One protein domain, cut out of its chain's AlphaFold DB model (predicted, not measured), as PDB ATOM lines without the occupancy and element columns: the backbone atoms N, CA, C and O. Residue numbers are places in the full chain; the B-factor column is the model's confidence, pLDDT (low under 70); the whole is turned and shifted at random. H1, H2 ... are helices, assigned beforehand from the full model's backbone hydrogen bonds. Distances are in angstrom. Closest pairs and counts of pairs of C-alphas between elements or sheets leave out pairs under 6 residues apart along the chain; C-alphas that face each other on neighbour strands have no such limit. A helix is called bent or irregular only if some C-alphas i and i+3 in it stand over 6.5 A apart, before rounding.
ATOM      1  N   PHE A 339       3.012 -70.319 125.575       90.75
ATOM      2  CA  PHE A 339       2.108 -69.406 124.880       90.75
ATOM      3  C   PHE A 339       0.955 -68.922 125.777       90.75
ATOM      4  O   PHE A 339       0.689 -67.721 125.810       90.75
ATOM      5  N   ASP A 340       0.329 -69.822 126.543       89.94
ATOM      6  CA  ASP A 340      -0.766 -69.502 127.479       89.94
ATOM      7  C   ASP A 340      -0.344 -68.525 128.590       89.94
ATOM      8  O   ASP A 340      -1.165 -67.769 129.115       89.94
ATOM      9  N   ILE A 341       0.939 -68.521 128.949       90.31
ATOM     10  CA  ILE A 341       1.505 -67.586 129.926       90.31
ATOM     11  C   ILE A 341       1.833 -66.253 129.258       90.31
ATOM     12  O   ILE A 341       1.401 -65.201 129.725       90.31
ATOM     13  N   TRP A 342       2.545 -66.269 128.129       92.00
ATOM     14  CA  TRP A 342       2.951 -65.033 127.458       92.00
ATOM     15  C   TRP A 342       1.788 -64.228 126.876       92.00
ATOM     16  O   TRP A 342       1.916 -63.014 126.751       92.00
ATOM     17  N   ILE A 343       0.644 -64.841 126.559       88.50
ATOM     18  CA  ILE A 343      -0.543 -64.092 126.109       88.50
ATOM     19  C   ILE A 343      -1.155 -63.217 127.220       88.50
ATOM     20  O   ILE A 343      -1.918 -62.302 126.915       88.50
ATOM     21  N   GLN A 344      -0.805 -63.462 128.488       88.50
ATOM     22  CA  GLN A 344      -1.220 -62.637 129.630       88.50
ATOM     23  C   GLN A 344      -0.392 -61.347 129.755       88.50
ATOM     24  O   GLN A 344      -0.771 -60.451 130.507       88.50
ATOM     25  N   LEU A 345       0.730 -61.235 129.033       89.44
ATOM     26  CA  LEU A 345       1.580 -60.047 129.058       89.44
ATOM     27  C   LEU A 345       0.965 -58.879 128.261       89.44
ATOM     28  O   LEU A 345       0.238 -59.093 127.285       89.44
ATOM     29  N   PRO A 346       1.289 -57.622 128.616       87.50
ATOM     30  CA  PRO A 346       0.947 -56.463 127.797       87.50
ATOM     31  C   PRO A 346       1.539 -56.570 126.387       87.50
ATOM     32  O   PRO A 346       2.611 -57.146 126.183       87.50
ATOM     33  N   ILE A 347       0.873 -55.965 125.399       83.88
ATOM     34  CA  ILE A 347       1.310 -56.046 123.995       83.88
ATOM     35  C   ILE A 347       2.735 -55.505 123.795       83.88
ATOM     36  O   ILE A 347       3.453 -56.015 122.938       83.88
ATOM     37  N   GLN A 348       3.143 -54.524 124.605       82.31
ATOM     38  CA  GLN A 348       4.471 -53.909 124.599       82.31
ATOM     39  C   GLN A 348       5.578 -54.934 124.876       82.31
ATOM     40  O   GLN A 348       6.589 -54.940 124.183       82.31
ATOM     41  N   GLU A 349       5.358 -55.855 125.816       83.31
ATOM     42  CA  GLU A 349       6.320 -56.915 126.151       83.31
ATOM     43  C   GLU A 349       6.301 -58.037 125.106       83.31
ATOM     44  O   GLU A 349       7.338 -58.550 124.680       83.31
ATOM     45  N   ILE A 350       5.109 -58.378 124.608       86.06
ATOM     46  CA  ILE A 350       4.927 -59.437 123.609       86.06
ATOM     47  C   ILE A 350       5.671 -59.128 122.296       86.06
ATOM     48  O   ILE A 350       6.103 -60.049 121.598       86.06
ATOM     49  N   ILE A 351       5.854 -57.852 121.943       85.12
ATOM     50  CA  ILE A 351       6.590 -57.437 120.736       85.12
ATOM     51  C   ILE A 351       8.015 -58.011 120.708       85.12
ATOM     52  O   ILE A 351       8.488 -58.407 119.632       85.12
ATOM     53  N   TYR A 352       8.672 -58.100 121.866       85.00
ATOM     54  CA  TYR A 352      10.037 -58.615 122.007       85.00
ATOM     55  C   TYR A 352      10.105 -60.149 121.945       85.00
ATOM     56  O   TYR A 352      11.133 -60.715 121.576       85.00
ATOM     57  N   LEU A 353       8.975 -60.828 122.159       86.81
ATOM     58  CA  LEU A 353       8.834 -62.284 122.067       86.81
ATOM     59  C   LEU A 353       8.624 -62.804 120.632       86.81
ATOM     60  O   LEU A 353       8.423 -64.002 120.428       86.81
ATOM     61  N   ASP A 354       8.692 -61.952 119.604       82.88
ATOM     62  CA  ASP A 354       8.375 -62.327 118.216       82.88
ATOM     63  C   ASP A 354       9.242 -63.485 117.677       82.88
ATOM     64  O   ASP A 354       8.749 -64.358 116.958       82.88
ATOM     65  N   ALA A 355      10.531 -63.538 118.033       83.50
ATOM     66  CA  ALA A 355      11.418 -64.626 117.615       83.50
ATOM     67  C   ALA A 355      11.077 -65.973 118.298       83.50
ATOM     68  O   ALA A 355      10.845 -66.943 117.564       83.50
ATOM     69  N   PRO A 356      10.971 -66.058 119.642       86.00
ATOM     70  CA  PRO A 356      10.456 -67.248 120.324       86.00
ATOM     71  C   PRO A 356       9.085 -67.702 119.803       86.00
ATOM     72  O   PRO A 356       8.924 -68.862 119.418       86.00
ATOM     73  N   LEU A 357       8.122 -66.781 119.675       86.19
ATOM     74  CA  LEU A 357       6.762 -67.067 119.200       86.19
ATOM     75  C   LEU A 357       6.757 -67.688 117.792       86.19
ATOM     76  O   LEU A 357       6.041 -68.661 117.534       86.19
ATOM     77  N   LYS A 358       7.596 -67.189 116.874       85.00
ATOM     78  CA  LYS A 358       7.765 -67.792 115.538       85.00
ATOM     79  C   LYS A 358       8.317 -69.215 115.606       85.00
ATOM     80  O   LYS A 358       7.886 -70.057 114.813       85.00
ATOM     81  N   GLY A 359       9.240 -69.483 116.532       80.19
ATOM     82  CA  GLY A 359       9.805 -70.814 116.771       80.19
ATOM     83  C   GLY A 359       8.752 -71.835 117.214       80.19
ATOM     84  O   GLY A 359       8.754 -72.972 116.742       80.19
ATOM     85  N   MET A 360       7.787 -71.402 118.028       85.31
ATOM     86  CA  MET A 360       6.716 -72.251 118.565       85.31
ATOM     87  C   MET A 360       5.600 -72.566 117.556       85.31
ATOM     88  O   MET A 360       4.957 -73.611 117.653       85.31
ATOM     89  N   LYS A 361       5.361 -71.698 116.559       81.00
ATOM     90  CA  LYS A 361       4.185 -71.739 115.656       81.00
ATOM     91  C   LYS A 361       3.841 -73.127 115.103       81.00
ATOM     92  O   LYS A 361       2.667 -73.481 114.982       81.00
ATOM     93  N   LYS A 362       4.851 -73.902 114.690       78.94
ATOM     94  CA  LYS A 362       4.641 -75.222 114.066       78.94
ATOM     95  C   LYS A 362       4.118 -76.266 115.057       78.94
ATOM     96  O   LYS A 362       3.441 -77.195 114.627       78.94
ATOM     97  N   GLN A 363       4.408 -76.080 116.339       81.94
ATOM     98  CA  GLN A 363       4.179 -77.044 117.412       81.94
ATOM     99  C   GLN A 363       2.948 -76.709 118.272       81.94
ATOM    100  O   GLN A 363       2.522 -77.527 119.080       81.94
ATOM    101  N   LEU A 364       2.340 -75.534 118.066       82.50
ATOM    102  CA  LEU A 364       1.085 -75.149 118.712       82.50
ATOM    103  C   LEU A 364      -0.106 -75.979 118.199       82.50
ATOM    104  O   LEU A 364      -0.208 -76.296 117.004       82.50
ATOM    105  N   TRP A 365      -1.032 -76.286 119.110       77.00
ATOM    106  CA  TRP A 365      -2.303 -76.944 118.800       77.00
ATOM    107  C   TRP A 365      -3.202 -76.037 117.940       77.00
ATOM    108  O   TRP A 365      -2.968 -74.837 117.795       77.00
ATOM    109  N   ILE A 366      -4.221 -76.622 117.300       73.06
ATOM    110  CA  ILE A 366      -5.077 -75.921 116.322       73.06
ATOM    111  C   ILE A 366      -5.784 -74.703 116.944       73.06
ATOM    112  O   ILE A 366      -5.890 -73.671 116.284       73.06
ATOM    113  N   THR A 367      -6.204 -74.801 118.207       71.81
ATOM    114  CA  THR A 367      -6.832 -73.714 118.977       71.81
ATOM    115  C   THR A 367      -5.877 -72.530 119.158       71.81
ATOM    116  O   THR A 367      -6.172 -71.421 118.712       71.81
ATOM    117  N   HIS A 368      -4.667 -72.780 119.665       79.81
ATOM    118  CA  HIS A 368      -3.627 -71.761 119.861       79.81
ATOM    119  C   HIS A 368      -3.139 -71.117 118.562       79.81
ATOM    120  O   HIS A 368      -2.699 -69.970 118.557       79.81
ATOM    121  N   LYS A 369      -3.227 -71.813 117.420       79.62
ATOM    122  CA  LYS A 369      -2.842 -71.244 116.117       79.62
ATOM    123  C   LYS A 369      -3.717 -70.057 115.707       79.62
ATOM    124  O   LYS A 369      -3.197 -69.141 115.071       79.62
ATOM    125  N   GLN A 370      -5.006 -70.056 116.048       78.50
ATOM    126  CA  GLN A 370      -5.889 -68.922 115.751       78.50
ATOM    127  C   GLN A 370      -5.548 -67.711 116.625       78.50
ATOM    128  O   GLN A 370      -5.383 -66.603 116.110       78.50
ATOM    129  N   GLU A 371      -5.348 -67.928 117.923       82.06
ATOM    130  CA  GLU A 371      -4.932 -66.883 118.864       82.06
ATOM    131  C   GLU A 371      -3.565 -66.301 118.505       82.06
ATOM    132  O   GLU A 371      -3.404 -65.082 118.464       82.06
ATOM    133  N   TYR A 372      -2.610 -67.150 118.124       85.25
ATOM    134  CA  TYR A 372      -1.305 -66.733 117.614       85.25
ATOM    135  C   TYR A 372      -1.430 -65.808 116.396       85.25
ATOM    136  O   TYR A 372      -0.741 -64.790 116.313       85.25
ATOM    137  N   LEU A 373      -2.304 -66.132 115.432       82.25
ATOM    138  CA  LEU A 373      -2.516 -65.293 114.246       82.25
ATOM    139  C   LEU A 373      -3.123 -63.936 114.621       82.25
ATOM    140  O   LEU A 373      -2.684 -62.904 114.105       82.25
ATOM    141  N   ASN A 374      -4.082 -63.926 115.546       82.88
ATOM    142  CA  ASN A 374      -4.673 -62.696 116.073       82.88
ATOM    143  C   ASN A 374      -3.624 -61.836 116.790       82.88
ATOM    144  O   ASN A 374      -3.544 -60.629 116.545       82.88
ATOM    145  N   LEU A 375      -2.780 -62.455 117.615       84.44
ATOM    146  CA  LEU A 375      -1.694 -61.791 118.329       84.44
ATOM    147  C   LEU A 375      -0.659 -61.206 117.362       84.44
ATOM    148  O   LEU A 375      -0.316 -60.033 117.457       84.44
ATOM    149  N   GLN A 376      -0.233 -61.970 116.358       84.62
ATOM    150  CA  GLN A 376       0.691 -61.504 115.319       84.62
ATOM    151  C   GLN A 376       0.129 -60.328 114.513       84.62
ATOM    152  O   GLN A 376       0.868 -59.410 114.156       84.62
ATOM    153  N   ASN A 377      -1.181 -60.305 114.257       82.50
ATOM    154  CA  ASN A 377      -1.831 -59.154 113.635       82.50
ATOM    155  C   ASN A 377      -1.820 -57.921 114.556       82.50
ATOM    156  O   ASN A 377      -1.585 -56.816 114.066       82.50
ATOM    157  N   LYS A 378      -2.019 -58.090 115.873       83.19
ATOM    158  CA  LYS A 378      -1.877 -57.000 116.859       83.19
ATOM    159  C   LYS A 378      -0.437 -56.471 116.908       83.19
ATOM    160  O   LYS A 378      -0.249 -55.262 116.797       83.19
ATOM    161  N   ILE A 379       0.563 -57.356 116.955       84.00
ATOM    162  CA  ILE A 379       1.992 -56.992 116.922       84.00
ATOM    163  C   ILE A 379       2.303 -56.189 115.653       84.00
ATOM    164  O   ILE A 379       2.864 -55.098 115.738       84.00
ATOM    165  N   LYS A 380       1.882 -56.665 114.473       83.06
ATOM    166  CA  LYS A 380       2.088 -55.944 113.203       83.06
ATOM    167  C   LYS A 380       1.449 -54.557 113.202       83.06
ATOM    168  O   LYS A 380       2.090 -53.611 112.759       83.06
ATOM    169  N   LYS A 381       0.217 -54.426 113.703       80.81
ATOM    170  CA  LYS A 381      -0.462 -53.125 113.813       80.81
ATOM    171  C   LYS A 381       0.276 -52.170 114.755       80.81
ATOM    172  O   LYS A 381       0.375 -50.995 114.424       80.81
ATOM    173  N   SER A 382       0.811 -52.662 115.878       75.56
ATOM    174  CA  SER A 382       1.596 -51.835 116.811       75.56
ATOM    175  C   SER A 382       2.900 -51.329 116.177       75.56
ATOM    176  O   SER A 382       3.113 -50.121 116.137       75.56
ATOM    177  N   LYS A 383       3.677 -52.213 115.529       75.44
ATOM    178  CA  LYS A 383       4.918 -51.854 114.817       75.44
ATOM    179  C   LYS A 383       4.675 -50.854 113.680       75.44
ATOM    180  O   LYS A 383       5.435 -49.912 113.502       75.44
ATOM    181  N   GLN A 384       3.574 -51.009 112.937       64.75
ATOM    182  CA  GLN A 384       3.191 -50.066 111.874       64.75
ATOM    183  C   GLN A 384       2.772 -48.686 112.403       64.75
ATOM    184  O   GLN A 384       2.899 -47.695 111.682       64.75
ATOM    185  N   LYS A 385       2.239 -48.607 113.628       58.97
ATOM    186  CA  LYS A 385       1.858 -47.338 114.263       58.97
ATOM    187  C   LYS A 385       3.106 -46.560 114.704       58.97
ATOM    188  O   LYS A 385       3.173 -45.362 114.446       58.97
ATOM    189  N   GLU A 386       4.115 -47.253 115.236       54.94
ATOM    190  CA  GLU A 386       5.439 -46.681 115.542       54.94
ATOM    191  C   GLU A 386       6.192 -46.236 114.275       54.94
ATOM    192  O   GLU A 386       6.726 -45.129 114.226       54.94
ATOM    193  N   GLU A 387       6.181 -47.038 113.203       47.50
ATOM    194  CA  GLU A 387       6.830 -46.672 111.932       47.50
ATOM    195  C   GLU A 387       6.180 -45.459 111.248       47.50
ATOM    196  O   GLU A 387       6.885 -44.638 110.657       47.50
ATOM    197  N   LYS A 388       4.850 -45.303 111.341       42.66
ATOM    198  CA  LYS A 388       4.149 -44.122 110.808       42.66
ATOM    199  C   LYS A 388       4.475 -42.852 111.591       42.66
ATOM    200  O   LYS A 388       4.718 -41.834 110.950       42.66
ATOM    201  N   GLY A 389       4.562 -42.928 112.922       40.53
ATOM    202  CA  GLY A 389       5.026 -41.812 113.758       40.53
ATOM    203  C   GLY A 389       6.461 -41.378 113.424       40.53
ATOM    204  O   GLY A 389       6.777 -40.188 113.424       40.53
ATOM    205  N   ASN A 390       7.312 -42.331 113.027       40.00
ATOM    206  CA  ASN A 390       8.712 -42.080 112.680       40.00
ATOM    207  C   ASN A 390       8.938 -41.649 111.207       40.00
ATOM    208  O   ASN A 390      10.003 -41.146 110.848       40.00
ATOM    209  N   GLN A 391       7.951 -41.831 110.318       37.81
ATOM    210  CA  GLN A 391       7.969 -41.235 108.973       37.81
ATOM    211  C   GLN A 391       7.468 -39.787 108.975       37.81
ATOM    212  O   GLN A 391       8.027 -38.964 108.248       37.81
ATOM    213  N   SER A 392       6.481 -39.450 109.812       39.19
ATOM    214  CA  SER A 392       6.053 -38.058 110.008       39.19
ATOM    215  C   SER A 392       7.186 -37.186 110.550       39.19
ATOM    216  O   SER A 392       7.395 -36.096 110.027       39.19
ATOM    217  N   SER A 393       7.997 -37.685 111.489       39.25
ATOM    218  CA  SER A 393       9.155 -36.946 112.019       39.25
ATOM    219  C   SER A 393      10.229 -36.684 110.953       39.25
ATOM    220  O   SER A 393      10.750 -35.575 110.861       39.25
ATOM    221  N   LYS A 394      10.515 -37.645 110.064       39.75
ATOM    222  CA  LYS A 394      11.474 -37.453 108.957       39.75
ATOM    223  C   LYS A 394      10.984 -36.469 107.894       39.75
ATOM    224  O   LYS A 394      11.791 -35.702 107.376       39.75
ATOM    225  N   ILE A 395       9.689 -36.469 107.575       50.41
ATOM    226  CA  ILE A 395       9.102 -35.496 106.638       50.41
ATOM    227  C   ILE A 395       9.132 -34.090 107.246       50.41
ATOM    228  O   ILE A 395       9.458 -33.149 106.530       50.41
ATOM    229  N   ILE A 396       8.883 -33.961 108.554       49.81
ATOM    230  CA  ILE A 396       8.973 -32.691 109.289       49.81
ATOM    231  C   ILE A 396      10.419 -32.173 109.337       49.81
ATOM    232  O   ILE A 396      10.640 -30.983 109.140       49.81
ATOM    233  N   ILE A 397      11.422 -33.042 109.514       47.25
ATOM    234  CA  ILE A 397      12.847 -32.652 109.497       47.25
ATOM    235  C   ILE A 397      13.294 -32.215 108.090       47.25
ATOM    236  O   ILE A 397      14.013 -31.231 107.932       47.25
ATOM    237  N   ILE A 398      12.849 -32.911 107.041       50.47
ATOM    238  CA  ILE A 398      13.188 -32.542 105.657       50.47
ATOM    239  C   ILE A 398      12.472 -31.245 105.247       50.47
ATOM    240  O   ILE A 398      13.082 -30.396 104.596       50.47
ATOM    241  N   SER A 399      11.210 -31.048 105.643       47.22
ATOM    242  CA  SER A 399      10.470 -29.817 105.342       47.22
ATOM    243  C   SER A 399      11.013 -28.611 106.111       47.22
ATOM    244  O   SER A 399      11.118 -27.531 105.531       47.22
ATOM    245  N   SER A 400      11.444 -28.794 107.363       48.03
ATOM    246  CA  SER A 400      12.106 -27.743 108.148       48.03
ATOM    247  C   SER A 400      13.490 -27.389 107.597       48.03
ATOM    248  O   SER A 400      13.803 -26.208 107.502       48.03
ATOM    249  N   LEU A 401      14.276 -28.350 107.096       51.81
ATOM    250  CA  LEU A 401      15.539 -28.055 106.395       51.81
ATOM    251  C   LEU A 401      15.330 -27.276 105.084       51.81
ATOM    252  O   LEU A 401      16.111 -26.377 104.772       51.81
ATOM    253  N   ILE A 402      14.262 -27.571 104.335       59.59
ATOM    254  CA  ILE A 402      13.894 -26.814 103.125       59.59
ATOM    255  C   ILE A 402      13.433 -25.397 103.493       59.59
ATOM    256  O   ILE A 402      13.830 -24.437 102.834       59.59
ATOM    257  N   LEU A 403      12.654 -25.244 104.567       53.56
ATOM    258  CA  LEU A 403      12.240 -23.941 105.091       53.56
ATOM    259  C   LEU A 403      13.432 -23.114 105.579       53.56
ATOM    260  O   LEU A 403      13.496 -21.934 105.259       53.56
ATOM    261  N   ILE A 404      14.409 -23.723 106.256       59.62
ATOM    262  CA  ILE A 404      15.651 -23.057 106.683       59.62
ATOM    263  C   ILE A 404      16.475 -22.620 105.467       59.62
ATOM    264  O   ILE A 404      16.980 -21.501 105.447       59.62
ATOM    265  N   ALA A 405      16.569 -23.445 104.420       56.75
ATOM    266  CA  ALA A 405      17.259 -23.070 103.184       56.75
ATOM    267  C   ALA A 405      16.557 -21.907 102.458       56.75
ATOM    268  O   ALA A 405      17.220 -20.982 101.988       56.75
ATOM    269  N   ILE A 406      15.222 -21.907 102.412       60.22
ATOM    270  CA  ILE A 406      14.428 -20.798 101.863       60.22
ATOM    271  C   ILE A 406      14.595 -19.541 102.728       60.22
ATOM    272  O   ILE A 406      14.768 -18.454 102.185       60.22
ATOM    273  N   PHE A 407      14.625 -19.678 104.054       54.59
ATOM    274  CA  PHE A 407      14.848 -18.577 104.990       54.59
ATOM    275  C   PHE A 407      16.252 -17.981 104.834       54.59
ATOM    276  O   PHE A 407      16.397 -16.764 104.805       54.59
ATOM    277  N   PHE A 408      17.276 -18.810 104.610       53.28
ATOM    278  CA  PHE A 408      18.629 -18.356 104.279       53.28
ATOM    279  C   PHE A 408      18.685 -17.622 102.937       53.28
ATOM    280  O   PHE A 408      19.328 -16.578 102.841       53.28
ATOM    281  N   ILE A 409      17.976 -18.111 101.914       60.66
ATOM    282  CA  ILE A 409      17.867 -17.415 100.625       60.66
ATOM    283  C   ILE A 409      17.168 -16.063 100.815       60.66
ATOM    284  O   ILE A 409      17.655 -15.066 100.293       60.66
ATOM    285  N   ILE A 410      16.093 -15.997 101.608       54.91
ATOM    286  CA  ILE A 410      15.356 -14.760 101.911       54.91
ATOM    287  C   ILE A 410      16.203 -13.784 102.738       54.91
ATOM    288  O   ILE A 410      16.189 -12.593 102.445       54.91
ATOM    289  N   ILE A 411      16.986 -14.250 103.716       53.25
ATOM    290  CA  ILE A 411      17.909 -13.408 104.495       53.25
ATOM    291  C   ILE A 411      19.002 -12.832 103.591       53.25
ATOM    292  O   ILE A 411      19.263 -11.633 103.644       53.25
TER     293      ILE A 411
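AT A GLANCE: This is residues 339 to 411 of the 803 residues of an uncharacterized protein of Enterococcus moraviensis ATCC BAA-383 (UniProt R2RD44). One very long helix, H3, makes the whole length of the model, and a small head formed by two shorter helices, H1 and H2, sits beside its first part. H2 crosses H3 steeply, H1 is tucked in near both of them, and residues 384 to 411 of H3 stick out from this head as a long free arm. The printed part has 73 residues with three named helices in the order H1, H2, H3 and no named strand; its class is all helix. The whole is extended, with a radius of gyration of the C-alphas of 20.5 A, and its C-alphas span 68 by 18 by 16 A.

HOW THE PARTS SIT: Begin with H3, residues 366 to 411, the longest helix. Look next at H2, residues 347 to 360, which touches H3 with residues 347 to 351 alone, while H3 touches H2 with residues 378 to 379 alone. The closest C-alphas of the two are those of Ile 351 and Ile 379, 6.0 A apart. H2 and H3 run opposite ways at a steep tilt of 55 degrees. Then find H1, residues 339 to 342, which is close to H2 but not clearly touching it; their closest C-alphas are those of Trp 342 and Ile 350, 7.1 A apart. H1 is also close to H3 but not clearly touching it, and there the closest C-alphas are those of Phe 339 and His 368, 8.0 A apart. Along the backbones, O i to N i+4 pairs are within hydrogen-bond range for 39 of 42 in H3 and 5 of 10 in H2, where 7 of 11 O i to N i+3 pairs are within range; H1 is too short for an O i to N i+4 pair.

IN THESE COORDINATES: Find C-alpha 366 at (-5.077, -75.921, 116.322); from there H3 runs 46 residues and 67.6 A to C-alpha 411 at (17.909, -13.408, 104.495), and it is not bent. H2 has 14 residues and runs 17.9 A from C-alpha 347 at (1.310, -56.046, 123.995) to C-alpha 360. It is irregular: C-alphas 352 and 355 are 7.6 A apart. H1 has 4 residues, measures 5.1 A, and begins at C-alpha 339 at (2.108, -69.406, 124.880).

THE WHOLE: The two C-alphas farthest apart are those of Trp 365 and Ile 411, at 68.2 A. Without residues 384 to 411, which stand free, the body has 45 residues and spans 25 by 17 by 17 A. The printed part has no cut, and the links H1 to H2 and H2 to H3 are both tight. In the B-factor column the mean pLDDT of the printed part is 70.8, and residues 384 to 411 are under 70.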